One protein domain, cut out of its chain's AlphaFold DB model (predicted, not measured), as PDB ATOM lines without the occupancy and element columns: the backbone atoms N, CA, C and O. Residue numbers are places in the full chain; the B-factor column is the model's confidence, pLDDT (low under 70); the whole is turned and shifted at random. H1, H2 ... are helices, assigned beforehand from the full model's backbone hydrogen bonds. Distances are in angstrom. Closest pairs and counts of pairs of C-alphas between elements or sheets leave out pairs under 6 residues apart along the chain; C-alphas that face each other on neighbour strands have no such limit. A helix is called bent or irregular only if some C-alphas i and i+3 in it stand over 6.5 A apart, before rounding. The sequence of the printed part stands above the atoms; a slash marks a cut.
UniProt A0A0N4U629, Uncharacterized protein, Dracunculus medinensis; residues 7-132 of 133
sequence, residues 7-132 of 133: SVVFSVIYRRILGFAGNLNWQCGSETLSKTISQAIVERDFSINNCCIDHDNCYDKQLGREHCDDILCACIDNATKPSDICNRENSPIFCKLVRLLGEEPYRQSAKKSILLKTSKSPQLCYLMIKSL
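What this domain is: This is residues 7 to 132 of the 133 residues of an uncharacterized protein of Dracunculus medinensis (UniProt A0A0N4U629). Three helices, H3, H4 and H5, run side by side in alternating directions, and H6 leads away from them into an arm, residues 115 to 132, that sticks out and holds H7; H1 and H2 form a separate, steeply crossed pair. The printed part has 126 residues with seven named helices, H1 to H7 in chain order, and no named strand: all helix, the packing part aligned, part crossed. It is loose, with a radius of gyration of the C-alphas of 17.7 A, and spans 57 by 34 by 23 A.

How they stand to each other: Start at H5, residues 84 to 101, with a kink of 37 degrees near residue 91; it is neither bent nor irregular, but only just: C-alphas 88 and 91 are 6.4 A apart. It forms a helical hairpin with H4, residues 65 to 80, at a shallow tilt of 16 degrees; their closest C-alphas, Thr 80 and Asn 87, are 4.7 A apart. H4 forms another with H3, residues 46 to 60, at 6 degrees, closest at C-alphas Ser 47 and Ala 79, 5.6 A. Residues 56 to 60 of H3 touch H6, residues 103 to 119, closest at C-alphas Asp 60 and Ser 109, 5.0 A. H1, residues 7 to 19, touches H2, residues 32 to 41, with 13 to 17 alone, closest at C-alphas Arg 16 and Ala 40, 5.7 A. H7, residues 123 to 130, touches no helix. Every O i to N i+4 pair is within hydrogen-bond range in H1, H2, H3, H4, H6 and H7, and 11 of 14 in H5.

Where its parts are: Find C-alpha 84 at (270.733, 235.936, 303.440); H5 runs 24.9 A from there. H6 measures 24.6 A. H7 ends at C-alpha 130, (265.024, 180.776, 283.425).

The domain as a whole: The farthest C-alphas, Asp 84 and Lys 130, are 59.0 A apart. The printed part has no cut; the link H1 to H2 is long. Residues 113 to 132 are among those under pLDDT 70.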
ATOM      1  N   SER A   7     253.463 237.648 287.438       69.32
ATOM      2  CA  SER A   7     253.896 237.517 286.042       69.32
ATOM      3  C   SER A   7     255.421 237.583 285.870       69.32
ATOM      4  O   SER A   7     255.977 236.831 285.074       69.32
ATOM      5  N   VAL A   8     256.120 238.424 286.641       68.05
ATOM      6  CA  VAL A   8     257.587 238.546 286.577       68.05
ATOM      7  C   VAL A   8     258.248 237.310 287.175       68.05
ATOM      8  O   VAL A   8     259.138 236.741 286.551       68.05
ATOM      9  N   VAL A   9     257.782 236.858 288.343       66.99
ATOM     10  CA  VAL A   9     258.295 235.637 288.989       66.99
ATOM     11  C   VAL A   9     258.062 234.425 288.087       66.99
ATOM     12  O   VAL A   9     258.995 233.670 287.820       66.99
ATOM     13  N   PHE A  10     256.853 234.294 287.535       72.04
ATOM     14  CA  PHE A  10     256.513 233.237 286.589       72.04
ATOM     15  C   PHE A  10     257.380 233.303 285.328       72.04
ATOM     16  O   PHE A  10     257.907 232.284 284.910       72.04
ATOM     17  N   SER A  11     257.601 234.492 284.752       71.99
ATOM     18  CA  SER A  11     258.450 234.670 283.565       71.99
ATOM     19  C   SER A  11     259.909 234.293 283.829       71.99
ATOM     20  O   SER A  11     260.523 233.625 282.999       71.99
ATOM     21  N   VAL A  12     260.467 234.658 284.990       68.43
ATOM     22  CA  VAL A  12     261.838 234.277 285.372       68.43
ATOM     23  C   VAL A  12     261.947 232.766 285.547       68.43
ATOM     24  O   VAL A  12     262.846 232.159 284.967       68.43
ATOM     25  N   ILE A  13     261.020 232.147 286.285       68.80
ATOM     26  CA  ILE A  13     260.993 230.691 286.483       68.80
ATOM     27  C   ILE A  13     260.803 229.973 285.143       68.80
ATOM     28  O   ILE A  13     261.522 229.027 284.855       68.80
ATOM     29  N   TYR A  14     259.895 230.445 284.291       69.86
ATOM     30  CA  TYR A  14     259.613 229.846 282.988       69.86
ATOM     31  C   TYR A  14     260.805 229.949 282.030       69.86
ATOM     32  O   TYR A  14     261.188 228.952 281.422       69.86
ATOM     33  N   ARG A  15     261.457 231.119 281.941       68.01
ATOM     34  CA  ARG A  15     262.697 231.299 281.159       68.01
ATOM     35  C   ARG A  15     263.812 230.397 281.660       68.01
ATOM     36  O   ARG A  15     264.546 229.838 280.854       68.01
ATOM     37  N   ARG A  16     263.924 230.264 282.983       67.34
ATOM     38  CA  ARG A  16     264.838 229.324 283.617       67.34
ATOM     39  C   ARG A  16     264.505 227.911 283.141       67.34
ATOM     40  O   ARG A  16     265.330 227.340 282.443       67.34
ATOM     41  N   ILE A  17     263.298 227.402 283.396       67.69
ATOM     42  CA  ILE A  17     262.843 226.054 283.000       67.69
ATOM     43  C   ILE A  17     263.127 225.756 281.520       67.69
ATOM     44  O   ILE A  17     263.711 224.718 281.224       67.69
ATOM     45  N   LEU A  18     262.779 226.662 280.599       68.25
ATOM     46  CA  LEU A  18     263.003 226.459 279.160       68.25
ATOM     47  C   LEU A  18     264.487 226.364 278.770       68.25
ATOM     48  O   LEU A  18     264.811 225.747 277.760       68.25
ATOM     49  N   GLY A  19     265.388 226.967 279.550       61.19
ATOM     50  CA  GLY A  19     266.834 226.898 279.338       61.19
ATOM     51  C   GLY A  19     267.522 225.711 280.023       61.19
ATOM     52  O   GLY A  19     268.730 225.536 279.850       61.19
ATOM     53  N   PHE A  20     266.804 224.902 280.810       58.78
ATOM     54  CA  PHE A  20     267.396 223.788 281.551       58.78
ATOM     55  C   PHE A  20     267.210 222.458 280.815       58.78
ATOM     56  O   PHE A  20     266.180 221.796 280.920       58.78
ATOM     57  N   ALA A  21     268.274 222.004 280.150       55.33
ATOM     58  CA  ALA A  21     268.497 220.576 279.960       55.33
ATOM     59  C   ALA A  21     268.723 219.949 281.349       55.33
ATOM     60  O   ALA A  21     269.662 220.328 282.059       55.33
ATOM     61  N   GLY A  22     267.819 219.056 281.765       55.81
ATOM     62  CA  GLY A  22     267.839 218.416 283.080       55.81
ATOM     63  C   GLY A  22     269.200 217.786 283.379       55.81
ATOM     64  O   GLY A  22     269.740 217.026 282.577       55.81
ATOM     65  N   ASN A  23     269.770 218.118 284.536       56.47
ATOM     66  CA  ASN A  23     270.979 217.447 285.006       56.47
ATOM     67  C   ASN A  23     270.536 216.108 285.604       56.47
ATOM     68  O   ASN A  23     269.742 216.105 286.544       56.47
ATOM     69  N   LEU A  24     271.036 214.997 285.057       59.44
ATOM     70  CA  LEU A  24     270.639 213.626 285.413       59.44
ATOM     71  C   LEU A  24     270.756 213.297 286.914       59.44
ATOM     72  O   LEU A  24     270.128 212.344 287.366       59.44
ATOM     73  N   ASN A  25     271.505 214.087 287.692       80.08
ATOM     74  CA  ASN A  25     271.730 213.830 289.116       80.08
ATOM     75  C   ASN A  25     270.953 214.751 290.068       80.08
ATOM     76  O   ASN A  25     271.171 214.680 291.279       80.08
ATOM     77  N   TRP A  26     270.059 215.610 289.572       82.01
ATOM     78  CA  TRP A  26     269.227 216.438 290.446       82.01
ATOM     79  C   TRP A  26     268.126 215.607 291.125       82.01
ATOM     80  O   TRP A  26     267.291 215.004 290.448       82.01
ATOM     81  N   GLN A  27     268.118 215.570 292.461       87.04
ATOM     82  CA  GLN A  27     267.205 214.729 293.243       87.04
ATOM     83  C   GLN A  27     266.165 215.502 294.050       87.04
ATOM     84  O   GLN A  27     265.135 214.925 294.371       87.04
ATOM     85  N   CYS A  28     266.348 216.799 294.311       84.41
ATOM     86  CA  CYS A  28     265.343 217.560 295.055       84.41
ATOM     87  C   CYS A  28     264.009 217.632 294.302       84.41
ATOM     88  O   CYS A  28     263.936 218.270 293.258       84.41
ATOM     89  N   GLY A  29     262.936 217.078 294.862       78.48
ATOM     90  CA  GLY A  29     261.588 217.090 294.283       78.48
ATOM     91  C   GLY A  29     261.031 215.678 294.108       78.48
ATOM     92  O   GLY A  29     261.774 214.720 293.941       78.48
ATOM     93  N   SER A  30     259.709 215.541 294.144       73.93
ATOM     94  CA  SER A  30     259.020 214.244 294.073       73.93
ATOM     95  C   SER A  30     258.827 213.717 292.646       73.93
ATOM     96  O   SER A  30     258.925 212.520 292.399       73.93
ATOM     97  N   GLU A  31     258.561 214.611 291.696       72.89
ATOM     98  CA  GLU A  31     258.174 214.315 290.318       72.89
ATOM     99  C   GLU A  31     259.051 215.109 289.350       72.89
ATOM    100  O   GLU A  31     259.673 216.098 289.731       72.89
ATOM    101  N   THR A  32     259.068 214.737 288.069       73.39
ATOM    102  CA  THR A  32     259.884 215.420 287.050       73.39
ATOM    103  C   THR A  32     259.662 216.932 287.033       73.39
ATOM    104  O   THR A  32     260.628 217.693 286.963       73.39
ATOM    105  N   LEU A  33     258.408 217.386 287.147       74.30
ATOM    106  CA  LEU A  33     258.094 218.814 287.158       74.30
ATOM    107  C   LEU A  33     258.612 219.497 288.429       74.30
ATOM    108  O   LEU A  33     259.254 220.541 288.332       74.30
ATOM    109  N   SER A  34     258.384 218.912 289.609       71.55
ATOM    110  CA  SER A  34     258.848 219.502 290.870       71.55
ATOM    111  C   SER A  34     260.374 219.481 290.987       71.55
ATOM    112  O   SER A  34     260.943 220.460 291.468       71.55
ATOM    113  N   LYS A  35     261.042 218.452 290.447       77.02
ATOM    114  CA  LYS A  35     262.501 218.399 290.270       77.02
ATOM    115  C   LYS A  35     263.018 219.489 289.335       77.02
ATOM    116  O   LYS A  35     263.979 220.174 289.659       77.02
ATOM    117  N   THR A  36     262.357 219.698 288.200       69.20
ATOM    118  CA  THR A  36     262.741 220.750 287.242       69.20
ATOM    119  C   THR A  36     262.580 222.144 287.855       69.20
ATOM    120  O   THR A  36     263.468 222.989 287.733       69.20
ATOM    121  N   ILE A  37     261.466 222.386 288.553       68.74
ATOM    122  CA  ILE A  37     261.193 223.664 289.218       68.74
ATOM    123  C   ILE A  37     262.209 223.917 290.334       68.74
ATOM    124  O   ILE A  37     262.788 225.001 290.391       68.74
ATOM    125  N   SER A  38     262.459 222.934 291.203       73.46
ATOM    126  CA  SER A  38     263.419 223.092 292.299       73.46
ATOM    127  C   SER A  38     264.827 223.359 291.761       73.46
ATOM    128  O   SER A  38     265.468 224.303 292.216       73.46
ATOM    129  N   GLN A  39     265.258 222.628 290.725       70.53
ATOM    130  CA  GLN A  39     266.547 222.825 290.061       70.53
ATOM    131  C   GLN A  39     266.703 224.249 289.512       70.53
ATOM    132  O   GLN A  39     267.758 224.866 289.668       70.53
ATOM    133  N   ALA A  40     265.651 224.776 288.880       68.75
ATOM    134  CA  ALA A  40     265.627 226.127 288.328       68.75
ATOM    135  C   ALA A  40     265.673 227.217 289.415       68.75
ATOM    136  O   ALA A  40     266.281 228.274 289.215       68.75
ATOM    137  N   ILE A  41     265.031 226.978 290.562       68.85
ATOM    138  CA  ILE A  41     264.974 227.935 291.674       68.85
ATOM    139  C   ILE A  41     266.335 228.061 292.359       68.85
ATOM    140  O   ILE A  41     266.790 229.178 292.590       68.85
ATOM    141  N   VAL A  42     266.997 226.939 292.647       69.31
ATOM    142  CA  VAL A  42     268.253 226.915 293.424       69.31
ATOM    143  C   VAL A  42     269.515 226.882 292.557       69.31
ATOM    144  O   VAL A  42     270.599 226.588 293.045       69.31
ATOM    145  N   GLU A  43     269.374 227.144 291.255       66.72
ATOM    146  CA  GLU A  43     270.480 227.288 290.296       66.72
ATOM    147  C   GLU A  43     271.478 226.114 290.269       66.72
ATOM    148  O   GLU A  43     272.630 226.281 289.871       66.72
ATOM    149  N   ARG A  44     271.017 224.899 290.598       59.86
ATOM    150  CA  ARG A  44     271.844 223.681 290.706       59.86
ATOM    151  C   ARG A  44     272.906 223.741 291.809       59.86
ATOM    152  O   ARG A  44     273.990 223.188 291.630       59.86
ATOM    153  N   ASP A  45     272.607 224.366 292.945       73.34
ATOM    154  CA  ASP A  45     273.486 224.282 294.112       73.34
ATOM    155  C   ASP A  45     273.676 222.813 294.540       73.34
ATOM    156  O   ASP A  45     272.745 222.144 295.004       73.34
ATOM    157  N   PHE A  46     274.898 222.305 294.356       79.30
ATOM    158  CA  PHE A  46     275.275 220.934 294.701       79.30
ATOM    159  C   PHE A  46     275.064 220.629 296.187       79.30
ATOM    160  O   PHE A  46     274.717 219.499 296.530       79.30
ATOM    161  N   SER A  47     275.225 221.626 297.058       84.86
ATOM    162  CA  SER A  47     275.052 221.472 298.504       84.86
ATOM    163  C   SER A  47     273.591 221.180 298.838       84.86
ATOM    164  O   SER A  47     273.307 220.250 299.587       84.86
ATOM    165  N   ILE A  48     272.659 221.908 298.210       87.23
ATOM    166  CA  ILE A  48     271.216 221.685 298.376       87.23
ATOM    167  C   ILE A  48     270.809 220.327 297.796       87.23
ATOM    168  O   ILE A  48     270.043 219.598 298.425       87.23
ATOM    169  N   ASN A  49     271.350 219.949 296.633       88.06
ATOM    170  CA  ASN A  49     271.064 218.640 296.043       88.06
ATOM    171  C   ASN A  49     271.465 217.483 296.968       88.06
ATOM    172  O   ASN A  49     270.703 216.531 297.126       88.06
ATOM    173  N   ASN A  50     272.640 217.578 297.598       91.79
ATOM    174  CA  ASN A  50     273.122 216.566 298.536       91.79
ATOM    175  C   ASN A  50     272.206 216.445 299.759       91.79
ATOM    176  O   ASN A  50     271.892 215.328 300.162       91.79
ATOM    177  N   CYS A  51     271.680 217.563 300.274       93.82
ATOM    178  CA  CYS A  51     270.678 217.525 301.339       93.82
ATOM    179  C   CYS A  51     269.442 216.698 300.943       93.82
ATOM    180  O   CYS A  51     268.934 215.918 301.745       93.82
ATOM    181  N   CYS A  52     268.967 216.839 299.703       92.91
ATOM    182  CA  CYS A  52     267.824 216.073 299.207       92.91
ATOM    183  C   CYS A  52     268.148 214.591 299.005       92.91
ATOM    184  O   CYS A  52     267.324 213.745 299.330       92.91
ATOM    185  N   ILE A  53     269.350 214.262 298.521       93.44
ATOM    186  CA  ILE A  53     269.809 212.870 298.403       93.44
ATOM    187  C   ILE A  53     269.806 212.187 299.775       93.44
ATOM    188  O   ILE A  53     269.318 211.063 299.916       93.44
ATOM    189  N   ASP A  54     270.328 212.861 300.798       95.41
ATOM    190  CA  ASP A  54     270.376 212.322 302.156       95.41
ATOM    191  C   ASP A  54     268.978 212.198 302.777       95.41
ATOM    192  O   ASP A  54     268.695 211.214 303.467       95.41
ATOM    193  N   HIS A  55     268.076 213.137 302.479       95.20
ATOM    194  CA  HIS A  55     266.672 213.070 302.891       95.20
ATOM    195  C   HIS A  55     265.927 211.901 302.250       95.20
ATOM    196  O   HIS A  55     265.326 211.105 302.972       95.20
ATOM    197  N   ASP A  56     266.044 211.732 300.932       92.98
ATOM    198  CA  ASP A  56     265.452 210.608 300.203       92.98
ATOM    199  C   ASP A  56     265.981 209.271 300.742       92.98
ATOM    200  O   ASP A  56     265.214 208.334 300.960       92.98
ATOM    201  N   ASN A  57     267.283 209.187 301.046       94.19
ATOM    202  CA  ASN A  57     267.888 208.013 301.680       94.19
ATOM    203  C   ASN A  57     267.348 207.763 303.097       94.19
ATOM    204  O   ASN A  57     267.160 206.611 303.494       94.19
ATOM    205  N   CYS A  58     267.119 208.820 303.878       96.77
ATOM    206  CA  CYS A  58     266.525 208.736 305.211       96.77
ATOM    207  C   CYS A  58     265.076 208.225 305.141       96.77
ATOM    208  O   CYS A  58     264.689 207.332 305.902       96.77
ATOM    209  N   TYR A  59     264.308 208.721 304.166       94.63
ATOM    210  CA  TYR A  59     262.960 208.264 303.837       94.63
ATOM    211  C   TYR A  59     262.959 206.800 303.372       94.63
ATOM    212  O   TYR A  59     262.209 205.996 303.919       94.63
ATOM    213  N   ASP A  60     263.828 206.400 302.440       92.04
ATOM    214  CA  ASP A  60     263.937 205.009 301.965       92.04
ATOM    215  C   ASP A  60     264.306 204.039 303.114       92.04
ATOM    216  O   ASP A  60     263.856 202.888 303.134       92.04
ATOM    217  N   LYS A  61     265.074 204.507 304.111       93.91
ATOM    218  CA  LYS A  61     265.413 203.764 305.342       93.91
ATOM    219  C   LYS A  61     264.332 203.812 306.426       93.91
ATOM    220  O   LYS A  61     264.446 203.065 307.394       93.91
ATOM    221  N   GLN A  62     263.300 204.639 306.259       94.81
ATOM    222  CA  GLN A  62     262.185 204.786 307.199       94.81
ATOM    223  C   GLN A  62     262.640 205.147 308.625       94.81
ATOM    224  O   GLN A  62     262.151 204.585 309.603       94.81
ATOM    225  N   LEU A  63     263.577 206.094 308.759       96.29
ATOM    226  CA  LEU A  63     264.149 206.494 310.058       96.29
ATOM    227  C   LEU A  63     263.253 207.442 310.883       96.29
ATOM    228  O   LEU A  63     263.695 207.993 311.886       96.29
ATOM    229  N   GLY A  64     261.998 207.629 310.475       96.02
ATOM    230  CA  GLY A  64     261.061 208.578 311.067       96.02
ATOM    231  C   GLY A  64     260.993 209.882 310.274       96.02
ATOM    232  O   GLY A  64     262.008 210.527 310.022       96.02
ATOM    233  N   ARG A  65     259.776 210.282 309.888       95.52
ATOM    234  CA  ARG A  65     259.539 211.457 309.037       95.52
ATOM    235  C   ARG A  65     260.105 212.740 309.641       95.52
ATOM    236  O   ARG A  65     260.881 213.417 308.985       95.52
ATOM    237  N   GLU A  66     259.749 213.041 310.889       96.59
ATOM    238  CA  GLU A  66     260.201 214.260 311.574       96.59
ATOM    239  C   GLU A  66     261.725 214.306 311.695       96.59
ATOM    240  O   GLU A  66     262.331 215.322 311.378       96.59
ATOM    241  N   HIS A  67     262.349 213.176 312.036       97.78
ATOM    242  CA  HIS A  67     263.803 213.053 312.101       97.78
ATOM    243  C   HIS A  67     264.472 213.359 310.754       97.78
ATOM    244  O   HIS A  67     265.418 214.145 310.687       97.78
ATOM    245  N   CYS A  68     263.967 212.765 309.673       97.88
ATOM    246  CA  CYS A  68     264.483 213.020 308.336       97.88
ATOM    247  C   CYS A  68     264.268 214.481 307.912       97.88
ATOM    248  O   CYS A  68     265.190 215.107 307.388       97.88
ATOM    249  N   ASP A  69     263.084 215.041 308.169       97.02
ATOM    250  CA  ASP A  69     262.754 216.431 307.847       97.02
ATOM    251  C   ASP A  69     263.640 217.415 308.635       97.02
ATOM    252  O   ASP A  69     264.083 218.416 308.078       97.02
ATOM    253  N   ASP A  70     263.958 217.129 309.902       97.72
ATOM    254  CA  ASP A  70     264.863 217.942 310.725       97.72
ATOM    255  C   ASP A  70     266.296 217.951 310.178       97.72
ATOM    256  O   ASP A  70     266.901 219.022 310.059       97.72
ATOM    257  N   ILE A  71     266.824 216.785 309.783       97.24
ATOM    258  CA  ILE A  71     268.146 216.675 309.144       97.24
ATOM    259  C   ILE A  71     268.180 217.474 307.838       97.24
ATOM    260  O   ILE A  71     269.123 218.235 307.605       97.24
ATOM    261  N   LEU A  72     267.143 217.344 307.004       95.39
ATOM    262  CA  LEU A  72     267.024 218.098 305.757       95.39
ATOM    263  C   LEU A  72     267.022 219.607 306.016       95.39
ATOM    264  O   LEU A  72     267.776 220.341 305.374       95.39
ATOM    265  N   CYS A  73     266.210 220.074 306.968       95.85
ATOM    266  CA  CYS A  73     266.128 221.492 307.303       95.85
ATOM    267  C   CYS A  73     267.471 222.040 307.808       95.85
ATOM    268  O   CYS A  73     267.882 223.115 307.378       95.85
ATOM    269  N   ALA A  74     268.184 221.301 308.664       96.92
ATOM    270  CA  ALA A  74     269.506 221.702 309.147       96.92
ATOM    271  C   ALA A  74     270.550 221.746 308.016       96.92
ATOM    272  O   ALA A  74     271.376 222.660 307.956       96.92
ATOM    273  N   CYS A  75     270.491 220.787 307.091       96.19
ATOM    274  CA  CYS A  75     271.376 220.752 305.932       96.19
ATOM    275  C   CYS A  75     271.142 221.954 305.005       96.19
ATOM    276  O   CYS A  75     272.099 222.635 304.635       96.19
ATOM    277  N   ILE A  76     269.880 222.268 304.682       90.53
ATOM    278  CA  ILE A  76     269.531 223.411 303.825       90.53
ATOM    279  C   ILE A  76     269.850 224.737 304.507       90.53
ATOM    280  O   ILE A  76     270.385 225.629 303.849       90.53
ATOM    281  N   ASP A  77     269.587 224.877 305.807       92.48
ATOM    282  CA  ASP A  77     270.007 226.055 306.569       92.48
ATOM    283  C   ASP A  77     271.513 226.293 306.405       92.48
ATOM    284  O   ASP A  77     271.928 227.368 305.972       92.48
ATOM    285  N   ASN A  78     272.329 225.257 306.613       92.01
ATOM    286  CA  ASN A  78     273.774 225.367 306.458       92.01
ATOM    287  C   ASN A  78     274.214 225.648 305.011       92.01
ATOM    288  O   ASN A  78     275.066 226.510 304.799       92.01
ATOM    289  N   ALA A  79     273.627 224.962 304.025       88.19
ATOM    290  CA  ALA A  79     273.930 225.148 302.603       88.19
ATOM    291  C   ALA A  79     273.595 226.564 302.112       88.19
ATOM    292  O   ALA A  79     274.260 227.096 301.228       88.19
ATOM    293  N   THR A  80     272.582 227.195 302.704       85.68
ATOM    294  CA  THR A  80     272.096 228.512 302.279       85.68
ATOM    295  C   THR A  80     272.757 229.683 302.996       85.68
ATOM    296  O   THR A  80     272.568 230.813 302.550       85.68
ATOM    297  N   LYS A  81     273.570 229.453 304.041       87.60
ATOM    298  CA  LYS A  81     274.291 230.501 304.800       87.60
ATOM    299  C   LYS A  81     274.978 231.582 303.947       87.60
ATOM    300  O   LYS A  81     274.958 232.732 304.377       87.60
ATOM    301  N   PRO A  82     275.565 231.286 302.767       84.76
ATOM    302  CA  PRO A  82     276.174 232.319 301.923       84.76
ATOM    303  C   PRO A  82     275.194 233.357 301.341       84.76
ATOM    304  O   PRO A  82     275.639 234.373 300.814       84.76
ATOM    305  N   SER A  83     273.879 233.119 301.399       79.62
ATOM    306  CA  SER A  83     272.842 234.011 300.871       79.62
ATOM    307  C   SER A  83     271.782 234.286 301.932       79.62
ATOM    308  O   SER A  83     270.981 233.412 302.255       79.62
ATOM    309  N   ASP A  84     271.714 235.527 302.422       75.31
ATOM    310  CA  ASP A  84     270.733 235.936 303.440       75.31
ATOM    311  C   ASP A  84     269.286 235.647 303.017       75.31
ATOM    312  O   ASP A  84     268.485 235.198 303.832       75.31
ATOM    313  N   ILE A  85     268.946 235.851 301.739       73.55
ATOM    314  CA  ILE A  85     267.603 235.559 301.212       73.55
ATOM    315  C   ILE A  85     267.345 234.048 301.222       73.55
ATOM    316  O   ILE A  85     266.282 233.594 301.650       73.55
ATOM    317  N   CYS A  86     268.316 233.243 300.781       76.98
ATOM    318  CA  CYS A  86     268.148 231.793 300.771       76.98
ATOM    319  C   CYS A  86     268.079 231.223 302.193       76.98
ATOM    320  O   CYS A  86     267.270 230.333 302.444       76.98
ATOM    321  N   ASN A  87     268.882 231.751 303.117       81.93
ATOM    322  CA  ASN A  87     268.968 231.270 304.489       81.93
ATOM    323  C   ASN A  87     267.821 231.761 305.375       81.93
ATOM    324  O   ASN A  87     267.183 230.957 306.041       81.93
ATOM    325  N   ARG A  88     267.515 233.062 305.383       79.79
ATOM    326  CA  ARG A  88     266.548 233.634 306.335       79.79
ATOM    327  C   ARG A  88     265.108 233.592 305.845       79.79
ATOM    328  O   ARG A  88     264.198 233.554 306.669       79.79
ATOM    329  N   GLU A  89     264.888 233.602 304.531       74.75
ATOM    330  CA  GLU A  89     263.538 233.589 303.956       74.75
ATOM    331  C   GLU A  89     263.192 232.217 303.366       74.75
ATOM    332  O   GLU A  89     262.227 231.582 303.798       74.75
ATOM    333  N   ASN A  90     263.989 231.723 302.413       75.53
ATOM    334  CA  ASN A  90     263.615 230.529 301.648       75.53
ATOM    335  C   ASN A  90     263.769 229.228 302.442       75.53
ATOM    336  O   ASN A  90     262.885 228.377 302.364       75.53
ATOM    337  N   SER A  91     264.848 229.065 303.212       78.37
ATOM    338  CA  SER A  91     265.103 227.847 303.994       78.37
ATOM    339  C   SER A  91     263.976 227.557 305.008       78.37
ATOM    340  O   SER A  91     263.417 226.457 304.968       78.37
ATOM    341  N   PRO A  92     263.497 228.524 305.825       84.15
ATOM    342  CA  PRO A  92     262.353 228.300 306.710       84.15
ATOM    343  C   PRO A  92     261.054 227.951 305.976       84.15
ATOM    344  O   PRO A  92     260.273 227.134 306.469       84.15
ATOM    345  N   ILE A  93     260.797 228.556 304.811       79.79
ATOM    346  CA  ILE A  93     259.611 228.242 303.996       79.79
ATOM    347  C   ILE A  93     259.716 226.820 303.446       79.79
ATOM    348  O   ILE A  93     258.761 226.052 303.562       79.79
ATOM    349  N   PHE A  94     260.876 226.451 302.907       84.17
ATOM    350  CA  PHE A  94     261.143 225.104 302.418       84.17
ATOM    351  C   PHE A  94     260.940 224.070 303.531       84.17
ATOM    352  O   PHE A  94     260.203 223.105 303.341       84.17
ATOM    353  N   CYS A  95     261.492 224.325 304.721       88.52
ATOM    354  CA  CYS A  95     261.342 223.456 305.886       88.52
ATOM    355  C   CYS A  95     259.867 223.264 306.295       88.52
ATOM    356  O   CYS A  95     259.425 222.155 306.593       88.52
ATOM    357  N   LYS A  96     259.062 224.334 306.260       88.10
ATOM    358  CA  LYS A  96     257.614 224.242 306.517       88.10
ATOM    359  C   LYS A  96     256.897 223.405 305.460       88.10
ATOM    360  O   LYS A  96     256.037 222.603 305.814       88.10
ATOM    361  N   LEU A  97     257.243 223.577 304.184       84.64
ATOM    362  CA  LEU A  97     256.617 222.849 303.081       84.64
ATOM    363  C   LEU A  97     256.918 221.350 303.137       84.64
ATOM    364  O   LEU A  97     255.986 220.561 303.002       84.64
ATOM    365  N   VAL A  98     258.169 220.948 303.390       85.77
ATOM    366  CA  VAL A  98     258.507 219.516 303.501       85.77
ATOM    367  C   VAL A  98     257.798 218.863 304.681       85.77
ATOM    368  O   VAL A  98     257.258 217.773 304.536       85.77
ATOM    369  N   ARG A  99     257.664 219.561 305.815       91.40
ATOM    370  CA  ARG A  99     256.924 219.039 306.974       91.40
ATOM    371  C   ARG A  99     255.421 218.945 306.733       91.40
ATOM    372  O   ARG A  99     254.793 218.035 307.270       91.40
ATOM    373  N   LEU A 100     254.855 219.878 305.967       88.53
ATOM    374  CA  LEU A 100     253.428 219.919 305.639       88.53
ATOM    375  C   LEU A 100     253.045 218.875 304.580       88.53
ATOM    376  O   LEU A 100     251.967 218.299 304.657       88.53
ATOM    377  N   LEU A 101     253.912 218.648 303.589       87.69
ATOM    378  CA  LEU A 101     253.619 217.833 302.403       87.69
ATOM    379  C   LEU A 101     254.362 216.486 302.378       87.69
ATOM    380  O   LEU A 101     254.158 215.692 301.463       87.69
ATOM    381  N   GLY A 102     255.229 216.221 303.357       87.61
ATOM    382  CA  GLY A 102     256.135 215.068 303.374       87.61
ATOM    383  C   GLY A 102     255.508 213.737 303.788       87.61
ATOM    384  O   GLY A 102     256.140 212.699 303.614       87.61
ATOM    385  N   GLU A 103     254.272 213.719 304.303       91.03
ATOM    386  CA  GLU A 103     253.643 212.479 304.787       91.03
ATOM    387  C   GLU A 103     253.460 211.428 303.682       91.03
ATOM    388  O   GLU A 103     253.895 210.286 303.839       91.03
ATOM    389  N   GLU A 104     252.862 211.801 302.551       88.00
ATOM    390  CA  GLU A 104     252.662 210.870 301.436       88.00
ATOM    391  C   GLU A 104     253.988 210.407 300.804       88.00
ATOM    392  O   GLU A 104     254.178 209.194 300.672       88.00
ATOM    393  N   PRO A 105     254.956 211.293 300.490       88.62
ATOM    394  CA  PRO A 105     256.286 210.874 300.047       88.62
ATOM    395  C   PRO A 105     256.985 209.906 301.018       88.62
ATOM    396  O   PRO A 105     257.556 208.906 300.578       88.62
ATOM    397  N   TYR A 106     256.881 210.135 302.333       91.55
ATOM    398  CA  TYR A 106     257.444 209.243 303.353       91.55
ATOM    399  C   TYR A 106     256.782 207.857 303.354       91.55
ATOM    400  O   TYR A 106     257.451 206.828 303.458       91.55
ATOM    401  N   ARG A 107     255.454 207.794 303.204       92.08
ATOM    402  CA  ARG A 107     254.728 206.517 303.100       92.08
ATOM    403  C   ARG A 107     255.054 205.779 301.799       92.08
ATOM    404  O   ARG A 107     255.106 204.548 301.774       92.08
ATOM    405  N   GLN A 108     255.263 206.504 300.703       89.04
ATOM    406  CA  GLN A 108     255.583 205.920 299.398       89.04
ATOM    407  C   GLN A 108     257.012 205.369 299.333       89.04
ATOM    408  O   GLN A 108     257.211 204.290 298.766       89.04
ATOM    409  N   SER A 109     257.988 206.027 299.963       88.07
ATOM    410  CA  SER A 109     259.357 205.499 300.078       88.07
ATOM    411  C   SER A 109     259.397 204.175 300.856       88.07
ATOM    412  O   SER A 109     260.143 203.262 300.495       88.07
ATOM    413  N   ALA A 110     258.493 203.987 301.826       85.96
ATOM    414  CA  ALA A 110     258.293 202.704 302.501       85.96
ATOM    415  C   ALA A 110     257.880 201.599 301.515       85.96
ATOM    416  O   ALA A 110     258.446 200.508 301.512       85.96
ATOM    417  N   LYS A 111     256.915 201.879 300.629       79.73
ATOM    418  CA  LYS A 111     256.462 200.913 299.612       79.73
ATOM    419  C   LYS A 111     257.574 200.585 298.624       79.73
ATOM    420  O   LYS A 111     257.771 199.418 298.299       79.73
ATOM    421  N   LYS A 112     258.333 201.591 298.181       72.99
ATOM    422  CA  LYS A 112     259.495 201.409 297.303       72.99
ATOM    423  C   LYS A 112     260.553 200.523 297.962       72.99
ATOM    424  O   LYS A 112     261.049 199.602 297.319       72.99
ATOM    425  N   SER A 113     260.859 200.739 299.242       65.22
ATOM    426  CA  SER A 113     261.824 199.904 299.967       65.22
ATOM    427  C   SER A 113     261.314 198.472 300.171       65.22
ATOM    428  O   SER A 113     262.100 197.534 300.050       65.22
ATOM    429  N   ILE A 114     260.005 198.270 300.375       65.66
ATOM    430  CA  ILE A 114     259.377 196.938 300.405       65.66
ATOM    431  C   ILE A 114     259.479 196.260 299.035       65.66
ATOM    432  O   ILE A 114     259.943 195.128 298.973       65.66
ATOM    433  N   LEU A 115     259.128 196.942 297.942       62.53
ATOM    434  CA  LEU A 115     259.232 196.400 296.581       62.53
ATOM    435  C   LEU A 115     260.679 196.079 296.196       62.53
ATOM    436  O   LEU A 115     260.938 195.080 295.533       62.53
ATOM    437  N   LEU A 116     261.646 196.884 296.639       58.92
ATOM    438  CA  LEU A 116     263.069 196.596 296.459       58.92
ATOM    439  C   LEU A 116     263.524 195.411 297.315       58.92
ATOM    440  O   LEU A 116     264.343 194.626 296.856       58.92
ATOM    441  N   LYS A 117     262.990 195.229 298.527       58.10
ATOM    442  CA  LYS A 117     263.280 194.054 299.364       58.10
ATOM    443  C   LYS A 117     262.639 192.778 298.807       58.10
ATOM    444  O   LYS A 117     263.284 191.735 298.821       58.10
ATOM    445  N   THR A 118     261.418 192.849 298.274       53.87
ATOM    446  CA  THR A 118     260.740 191.696 297.661       53.87
ATOM    447  C   THR A 118     261.319 191.355 296.288       53.87
ATOM    448  O   THR A 118     261.482 190.177 295.988       53.87
ATOM    449  N   SER A 119     261.727 192.349 295.490       46.03
ATOM    450  CA  SER A 119     262.427 192.129 294.213       46.03
ATOM    451  C   SER A 119     263.898 191.743 294.376       46.03
ATOM    452  O   SER A 119     264.435 191.064 293.512       46.03
ATOM    453  N   LYS A 120     264.561 192.096 295.484       48.77
ATOM    454  CA  LYS A 120     265.909 191.591 295.821       48.77
ATOM    455  C   LYS A 120     265.893 190.244 296.555       48.77
ATOM    456  O   LYS A 120     266.956 189.740 296.910       48.77
ATOM    457  N   SER A 121     264.721 189.632 296.742       36.98
ATOM    458  CA  SER A 121     264.623 188.205 297.055       36.98
ATOM    459  C   SER A 121     265.260 187.393 295.910       36.98
ATOM    460  O   SER A 121     265.133 187.808 294.753       36.98
ATOM    461  N   PRO A 122     265.907 186.233 296.157       41.47
ATOM    462  CA  PRO A 122     266.598 185.422 295.136       41.47
ATOM    463  C   PRO A 122     265.757 185.037 293.902       41.47
ATOM    464  O   PRO A 122     266.281 184.499 292.927       41.47
ATOM    465  N   GLN A 123     264.455 185.322 293.916       48.35
ATOM    466  CA  GLN A 123     263.526 185.077 292.823       48.35
ATOM    467  C   GLN A 123     263.818 185.898 291.555       48.35
ATOM    468  O   GLN A 123     263.631 185.353 290.471       48.35
ATOM    469  N   LEU A 124     264.339 187.136 291.626       39.20
ATOM    470  CA  LEU A 124     264.689 187.874 290.392       39.20
ATOM    471  C   LEU A 124     265.914 187.275 289.689       39.20
ATOM    472  O   LEU A 124     265.963 187.231 288.463       39.20
ATOM    473  N   CYS A 125     266.871 186.750 290.459       33.41
ATOM    474  CA  CYS A 125     268.021 186.033 289.910       33.41
ATOM    475  C   CYS A 125     267.575 184.706 289.264       33.41
ATOM    476  O   CYS A 125     268.008 184.363 288.167       33.41
ATOM    477  N   TYR A 126     266.619 184.005 289.887       34.50
ATOM    478  CA  TYR A 126     266.035 182.774 289.346       34.50
ATOM    479  C   TYR A 126     265.204 183.004 288.067       34.50
ATOM    480  O   TYR A 126     265.275 182.204 287.136       34.50
ATOM    481  N   LEU A 127     264.452 184.109 287.978       36.87
ATOM    482  CA  LEU A 127     263.645 184.455 286.798       36.87
ATOM    483  C   LEU A 127     264.495 184.928 285.609       36.87
ATOM    484  O   LEU A 127     264.171 184.592 284.474       36.87
ATOM    485  N   MET A 128     265.611 185.625 285.848       30.43
ATOM    486  CA  MET A 128     266.529 186.023 284.768       30.43
ATOM    487  C   MET A 128     267.297 184.829 284.178       30.43
ATOM    488  O   MET A 128     267.557 184.805 282.980       30.43
ATOM    489  N   ILE A 129     267.602 183.799 284.976       44.83
ATOM    490  CA  ILE A 129     268.279 182.580 284.498       44.83
ATOM    491  C   ILE A 129     267.316 181.658 283.729       44.83
ATOM    492  O   ILE A 129     267.733 180.967 282.800       44.83
ATOM    493  N   LYS A 130     266.020 181.647 284.073       47.55
ATOM    494  CA  LYS A 130     265.024 180.776 283.425       47.55
ATOM    495  C   LYS A 130     264.535 181.288 282.063       47.55
ATOM    496  O   LYS A 130     264.021 180.488 281.295       47.55
ATOM    497  N   SER A 131     264.727 182.573 281.763       46.16
ATOM    498  CA  SER A 131     264.446 183.160 280.440       46.16
ATOM    499  C   SER A 131     265.648 183.121 279.483       46.16
ATOM    500  O   SER A 131     265.566 183.652 278.381       46.16
ATOM    501  N   LEU A 132     266.767 182.519 279.907       42.96
ATOM    502  CA  LEU A 132     267.993 182.346 279.114       42.96
ATOM    503  C   LEU A 132     268.298 180.865 278.804       42.96
ATOM    504  O   LEU A 132     269.434 180.514 278.485       42.96
TER     505      LEU A 132